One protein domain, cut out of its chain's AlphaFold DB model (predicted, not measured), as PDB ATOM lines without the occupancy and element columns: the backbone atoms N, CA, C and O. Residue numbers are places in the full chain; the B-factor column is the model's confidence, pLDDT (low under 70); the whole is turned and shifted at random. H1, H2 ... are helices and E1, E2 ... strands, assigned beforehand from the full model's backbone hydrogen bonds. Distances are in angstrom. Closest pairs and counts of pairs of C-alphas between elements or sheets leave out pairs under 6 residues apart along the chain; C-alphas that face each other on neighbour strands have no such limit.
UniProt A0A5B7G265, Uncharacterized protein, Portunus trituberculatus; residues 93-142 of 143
ATOM      1  N   GLU A  93      25.803 -25.068 -37.425       87.00
ATOM      2  CA  GLU A  93      26.460 -25.662 -38.597       87.00
ATOM      3  C   GLU A  93      27.318 -26.879 -38.214       87.00
ATOM      4  O   GLU A  93      27.195 -27.948 -38.807       87.00
ATOM      5  N   GLU A  94      28.127 -26.757 -37.157       85.25
ATOM      6  CA  GLU A  94      28.951 -27.855 -36.632       85.25
ATOM      7  C   GLU A  94      28.081 -29.019 -36.134       85.25
ATOM      8  O   GLU A  94      28.396 -30.186 -36.366       85.25
ATOM      9  N   ARG A  95      26.941 -28.720 -35.493       86.25
ATOM     10  CA  ARG A  95      25.963 -29.741 -35.087       86.25
ATOM     11  C   ARG A  95      25.327 -30.427 -36.287       86.25
ATOM     12  O   ARG A  95      25.121 -31.635 -36.223       86.25
ATOM     13  N   ALA A  96      24.987 -29.684 -37.340       88.94
ATOM     14  CA  ALA A  96      24.434 -30.251 -38.564       88.94
ATOM     15  C   ALA A  96      25.430 -31.222 -39.205       88.94
ATOM     16  O   ALA A  96      25.096 -32.392 -39.375       88.94
ATOM     17  N   LYS A  97      26.682 -30.789 -39.386       88.69
ATOM     18  CA  LYS A  97      27.771 -31.637 -39.883       88.69
ATOM     19  C   LYS A  97      27.974 -32.882 -39.013       88.69
ATOM     20  O   LYS A  97      28.096 -33.990 -39.520       88.69
ATOM     21  N   MET A  98      27.955 -32.733 -37.689       85.69
ATOM     22  CA  MET A  98      28.076 -33.871 -36.772       85.69
ATOM     23  C   MET A  98      26.906 -34.860 -36.915       85.69
ATOM     24  O   MET A  98      27.118 -36.068 -36.852       85.69
ATOM     25  N   ARG A  99      25.673 -34.373 -37.117       87.19
ATOM     26  CA  ARG A  99      24.498 -35.232 -37.361       87.19
ATOM     27  C   ARG A  99      24.635 -36.013 -38.667       87.19
ATOM     28  O   ARG A  99      24.304 -37.197 -38.682       87.19
ATOM     29  N   GLU A 100      25.139 -35.377 -39.720       90.19
ATOM     30  CA  GLU A 100      25.410 -36.029 -41.007       90.19
ATOM     31  C   GLU A 100      26.448 -37.143 -40.848       90.19
ATOM     32  O   GLU A 100      26.154 -38.287 -41.180       90.19
ATOM     33  N   LEU A 101      27.589 -36.858 -40.212       88.19
ATOM     34  CA  LEU A 101      28.641 -37.854 -39.959       88.19
ATOM     35  C   LEU A 101      28.144 -39.043 -39.126       88.19
ATOM     36  O   LEU A 101      28.487 -40.191 -39.397       88.19
ATOM     37  N   VAL A 102      27.329 -38.789 -38.097       87.56
ATOM     38  CA  VAL A 102      26.744 -39.859 -37.270       87.56
ATOM     39  C   VAL A 102      25.769 -40.715 -38.081       87.56
ATOM     40  O   VAL A 102      25.724 -41.929 -37.883       87.56
ATOM     41  N   THR A 103      25.007 -40.100 -38.985       89.25
ATOM     42  CA  THR A 103      24.077 -40.814 -39.870       89.25
ATOM     43  C   THR A 103      24.845 -41.668 -40.872       89.25
ATOM     44  O   THR A 103      24.577 -42.860 -40.967       89.25
ATOM     45  N   GLU A 104      25.880 -41.113 -41.504       88.88
ATOM     46  CA  GLU A 104      26.766 -41.837 -42.420       88.88
ATOM     47  C   GLU A 104      27.418 -43.049 -41.737       88.88
ATOM     48  O   GLU A 104      27.388 -44.164 -42.253       88.88
ATOM     49  N   VAL A 105      27.972 -42.860 -40.536       88.69
ATOM     50  CA  VAL A 105      28.566 -43.950 -39.748       88.69
ATOM     51  C   VAL A 105      27.541 -45.025 -39.411       88.69
ATOM     52  O   VAL A 105      27.858 -46.216 -39.433       88.69
ATOM     53  N   ARG A 106      26.316 -44.624 -39.068       87.75
ATOM     54  CA  ARG A 106      25.238 -45.559 -38.765       87.75
ATOM     55  C   ARG A 106      24.868 -46.382 -39.995       87.75
ATOM     56  O   ARG A 106      24.813 -47.599 -39.882       87.75
ATOM     57  N   GLU A 107      24.682 -45.741 -41.143       89.31
ATOM     58  CA  GLU A 107      24.376 -46.409 -42.411       89.31
ATOM     59  C   GLU A 107      25.496 -47.373 -42.822       89.31
ATOM     60  O   GLU A 107      25.217 -48.528 -43.134       89.31
ATOM     61  N   LYS A 108      26.766 -46.954 -42.721       85.88
ATOM     62  CA  LYS A 108      27.930 -47.822 -42.976       85.88
ATOM     63  C   LYS A 108      27.963 -49.042 -42.049       85.88
ATOM     64  O   LYS A 108      28.255 -50.149 -42.490       85.88
ATOM     65  N   ASN A 109      27.636 -48.862 -40.767       85.56
ATOM     66  CA  ASN A 109      27.586 -49.961 -39.800       85.56
ATOM     67  C   ASN A 109      26.363 -50.884 -39.988       85.56
ATOM     68  O   ASN A 109      26.475 -52.078 -39.716       85.56
ATOM     69  N   GLU A 110      25.211 -50.361 -40.422       86.31
ATOM     70  CA  GLU A 110      23.991 -51.142 -40.705       86.31
ATOM     71  C   GLU A 110      24.096 -51.917 -42.027       86.31
ATOM     72  O   GLU A 110      23.643 -53.057 -42.102       86.31
ATOM     73  N   ALA A 111      24.746 -51.348 -43.047       84.94
ATOM     74  CA  ALA A 111      24.997 -51.990 -44.341       84.94
ATOM     75  C   ALA A 111      26.099 -53.066 -44.297       84.94
ATOM     76  O   ALA A 111      26.435 -53.671 -45.317       84.94
ATOM     77  N   ARG A 112      26.689 -53.295 -43.122       78.19
ATOM     78  CA  ARG A 112      27.802 -54.215 -42.920       78.19
ATOM     79  C   ARG A 112      27.360 -55.671 -43.093       78.19
ATOM     80  O   ARG A 112      26.362 -56.097 -42.514       78.19
ATOM     81  N   SER A 113      28.144 -56.444 -43.841       71.69
ATOM     82  CA  SER A 113      27.931 -57.885 -43.995       71.69
ATOM     83  C   SER A 113      28.333 -58.654 -42.726       71.69
ATOM     84  O   SER A 113      29.077 -58.148 -41.881       71.69
ATOM     85  N   GLU A 114      27.862 -59.896 -42.563       66.00
ATOM     86  CA  GLU A 114      28.278 -60.718 -41.419       66.00
ATOM     87  C   GLU A 114      29.782 -61.039 -41.421       66.00
ATOM     88  O   GLU A 114      30.357 -61.246 -40.348       66.00
ATOM     89  N   ASP A 115      30.418 -61.010 -42.593       64.69
ATOM     90  CA  ASP A 115      31.846 -61.271 -42.780       64.69
ATOM     91  C   ASP A 115      32.716 -60.073 -42.351       64.69
ATOM     92  O   ASP A 115      33.857 -60.243 -41.913       64.69
ATOM     93  N   ASP A 116      32.142 -58.866 -42.345       65.06
ATOM     94  CA  ASP A 116      32.807 -57.613 -41.968       65.06
ATOM     95  C   ASP A 116      32.658 -57.264 -40.480       65.06
ATOM     96  O   ASP A 116      33.024 -56.169 -40.053       65.06
ATOM     97  N   LYS A 117      32.164 -58.182 -39.634       66.69
ATOM     98  CA  LYS A 117      31.909 -57.933 -38.194       66.69
ATOM     99  C   LYS A 117      33.117 -57.379 -37.415       66.69
ATOM    100  O   LYS A 117      32.918 -56.777 -36.358       66.69
ATOM    101  N   LYS A 118      34.337 -57.541 -37.938       72.62
ATOM    102  CA  LYS A 118      35.599 -57.032 -37.370       72.62
ATOM    103  C   LYS A 118      35.900 -55.565 -37.698       72.62
ATOM    104  O   LYS A 118      36.831 -55.014 -37.120       72.62
ATOM    105  N   VAL A 119      35.153 -54.931 -38.600       76.69
ATOM    106  CA  VAL A 119      35.339 -53.527 -38.991       76.69
ATOM    107  C   VAL A 119      34.119 -52.722 -38.565       76.69
ATOM    108  O   VAL A 119      32.986 -53.143 -38.793       76.69
ATOM    109  N   PHE A 120      34.323 -51.578 -37.921       80.56
ATOM    110  CA  PHE A 120      33.244 -50.646 -37.612       80.56
ATOM    111  C   PHE A 120      33.689 -49.208 -37.829       80.56
ATOM    112  O   PHE A 120      34.836 -48.847 -37.574       80.56
ATOM    113  N   TRP A 121      32.762 -48.373 -38.278       81.94
ATOM    114  CA  TRP A 121      33.001 -46.946 -38.440       81.94
ATOM    115  C   TRP A 121      32.602 -46.212 -37.161       81.94
ATOM    116  O   TRP A 121      31.628 -46.578 -36.496       81.94
ATOM    117  N   LYS A 122      33.340 -45.158 -36.811       83.88
ATOM    118  CA  LYS A 122      32.981 -44.239 -35.723       83.88
ATOM    119  C   LYS A 122      33.297 -42.802 -36.099       83.88
ATOM    120  O   LYS A 122      34.226 -42.550 -36.855       83.88
ATOM    121  N   VAL A 123      32.573 -41.851 -35.518       79.62
ATOM    122  CA  VAL A 123      32.926 -40.433 -35.642       79.62
ATOM    123  C   VAL A 123      33.952 -40.078 -34.567       79.62
ATOM    124  O   VAL A 123      33.709 -40.307 -33.379       79.62
ATOM    125  N   LYS A 124      35.088 -39.502 -34.961       76.62
ATOM    126  CA  LYS A 124      36.094 -38.943 -34.050       76.62
ATOM    127  C   LYS A 124      36.695 -37.687 -34.671       76.62
ATOM    128  O   LYS A 124      36.977 -37.667 -35.862       76.62
ATOM    129  N   ASN A 125      36.885 -36.639 -33.868       71.38
ATOM    130  CA  ASN A 125      37.471 -35.364 -34.304       71.38
ATOM    131  C   ASN A 125      36.843 -34.809 -35.597       71.38
ATOM    132  O   ASN A 125      37.557 -34.355 -36.482       71.38
ATOM    133  N   GLU A 126      35.509 -34.865 -35.700       73.81
ATOM    134  CA  GLU A 126      34.748 -34.361 -36.859       73.81
ATOM    135  C   GLU A 126      35.014 -35.105 -38.183       73.81
ATOM    136  O   GLU A 126      34.669 -34.599 -39.252       73.81
ATOM    137  N   CYS A 127      35.563 -36.321 -38.106       67.88
ATOM    138  CA  CYS A 127      35.792 -37.221 -39.233       67.88
ATOM    139  C   CYS A 127      35.217 -38.617 -38.951       67.88
ATOM    140  O   CYS A 127      35.035 -39.008 -37.793       67.88
ATOM    141  N   VAL A 128      34.956 -39.383 -40.012       71.75
ATOM    142  CA  VAL A 128      34.675 -40.821 -39.916       71.75
ATOM    143  C   VAL A 128      36.003 -41.574 -39.865       71.75
ATOM    144  O   VAL A 128      36.840 -41.417 -40.745       71.75
ATOM    145  N   GLU A 129      36.205 -42.385 -38.831       78.38
ATOM    146  CA  GLU A 129      37.355 -43.278 -38.685       78.38
ATOM    147  C   GLU A 129      36.912 -44.738 -38.804       78.38
ATOM    148  O   GLU A 129      35.849 -45.119 -38.298       78.38
ATOM    149  N   VAL A 130      37.761 -45.563 -39.419       75.88
ATOM    150  CA  VAL A 130      37.587 -47.015 -39.478       75.88
ATOM    151  C   VAL A 130      38.310 -47.644 -38.296       75.88
ATOM    152  O   VAL A 130      39.503 -47.427 -38.075       75.88
ATOM    153  N   VAL A 131      37.587 -48.446 -37.524       73.75
ATOM    154  CA  VAL A 131      38.151 -49.253 -36.448       73.75
ATOM    155  C   VAL A 131      38.150 -50.705 -36.874       73.75
ATOM    156  O   VAL A 131      37.113 -51.255 -37.245       73.75
ATOM    157  N   VAL A 132      39.319 -51.329 -36.799       70.12
ATOM    158  CA  VAL A 132      39.489 -52.750 -37.084       70.12
ATOM    159  C   VAL A 132      39.806 -53.471 -35.777       70.12
ATOM    160  O   VAL A 132      40.824 -53.204 -35.136       70.12
ATOM    161  N   GLN A 133      38.938 -54.403 -35.392       61.88
ATOM    162  CA  GLN A 133      39.184 -55.344 -34.306       61.88
ATOM    163  C   GLN A 133      40.069 -56.482 -34.809       61.88
ATOM    164  O   GLN A 133      39.629 -57.345 -35.575       61.88
ATOM    165  N   ARG A 134      41.325 -56.503 -34.357       53.66
ATOM    166  CA  ARG A 134      42.218 -57.661 -34.498       53.66
ATOM    167  C   ARG A 134      42.600 -58.150 -33.111       53.66
ATOM    168  O   ARG A 134      43.181 -57.398 -32.343       53.66
ATOM    169  N   ASP A 135      42.244 -59.394 -32.799       48.12
ATOM    170  CA  ASP A 135      42.759 -60.147 -31.648       48.12
ATOM    171  C   ASP A 135      42.727 -59.389 -30.302       48.12
ATOM    172  O   ASP A 135      43.663 -59.448 -29.511       48.12
ATOM    173  N   GLY A 136      41.639 -58.653 -30.040       50.47
ATOM    174  CA  GLY A 136      41.455 -57.892 -28.796       50.47
ATOM    175  C   GLY A 136      42.164 -56.532 -28.743       50.47
ATOM    176  O   GLY A 136      42.147 -55.891 -27.696       50.47
ATOM    177  N   ILE A 137      42.756 -56.075 -29.851       49.09
ATOM    178  CA  ILE A 137      43.387 -54.760 -29.991       49.09
ATOM    179  C   ILE A 137      42.639 -53.958 -31.065       49.09
ATOM    180  O   ILE A 137      42.605 -54.326 -32.244       49.09
ATOM    181  N   ASP A 138      42.040 -52.839 -30.654       48.91
ATOM    182  CA  ASP A 138      41.385 -51.892 -31.558       48.91
ATOM    183  C   ASP A 138      42.455 -51.081 -32.309       48.91
ATOM    184  O   ASP A 138      43.159 -50.257 -31.719       48.91
ATOM    185  N   THR A 139      42.585 -51.293 -33.622       52.84
ATOM    186  CA  THR A 139      43.484 -50.502 -34.481       52.84
ATOM    187  C   THR A 139      42.688 -49.462 -35.268       52.84
ATOM    188  O   THR A 139      41.697 -49.785 -35.921       52.84
ATOM    189  N   LEU A 140      43.108 -48.195 -35.172       53.59
ATOM    190  CA  LEU A 140      42.492 -47.062 -35.871       53.59
ATOM    191  C   LEU A 140      43.192 -46.843 -37.209       53.59
ATOM    192  O   LEU A 140      44.385 -46.541 -37.233       53.59
ATOM    193  N   LEU A 141      42.444 -46.962 -38.303       48.16
ATOM    194  CA  LEU A 141      42.897 -46.575 -39.635       48.16
ATOM    195  C   LEU A 141      42.201 -45.265 -40.013       48.16
ATOM    196  O   LEU A 141      40.973 -45.161 -39.967       48.16
ATOM    197  N   LYS A 142      43.003 -44.250 -40.342       43.66
ATOM    198  CA  LYS A 142      42.514 -43.040 -41.005       43.66
ATOM    199  C   LYS A 142      42.490 -43.324 -42.502       43.66
ATOM    200  O   LYS A 142      43.531 -43.697 -43.042       43.66
TER     201      LYS A 142
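This is residues 93 to 142 of the 143 residues of an uncharacterized protein of Portunus trituberculatus (UniProt A0A5B7G265). One long helix, H1, runs along edge strand E1 of a small, strongly twisted sheet, whose strands E1, E2 and E3 fold back and forth as two hairpins. The printed part has 50 residues, mixed in class, in the order H1 E1 E2 E3; the sheet's order is E1 E2 E3, antiparallel. It spans 38 by 21 by 13 A and is only just loose, close to compact, with a radius of gyration of the C-alphas of 11.8 A.

H1, residues 93 to 110, has every O i to N i+4 pair within hydrogen-bond range. It lies over E1, residues 119 to 124, along it at 6 degrees on the local plane; the closest C-alphas, Val 105 and Trp 121, are 5.5 A apart. Its height over the sheet is 8.0 A, in two layers, helix on sheet. E2, residues 127 to 134, and E1 have N 122 and O 129 within hydrogen-bond range, 2.9 A. E3, residues 137 to 141, completes a meander of successive antiparallel neighbours, with N 139 and O 132 of E2 at 3.0 A.

H1 begins at C-alpha 93 (26.460, -25.662, -38.597) and measures 25.7 A; E1 15.4 A, E2 21.9 A, E3 12.7 A, ending at C-alpha 141 (42.897, -46.575, -39.635).

The printed part has no cut and no long link. Residues 114 to 117, 127 and 133 to 142 have pLDDT under 70.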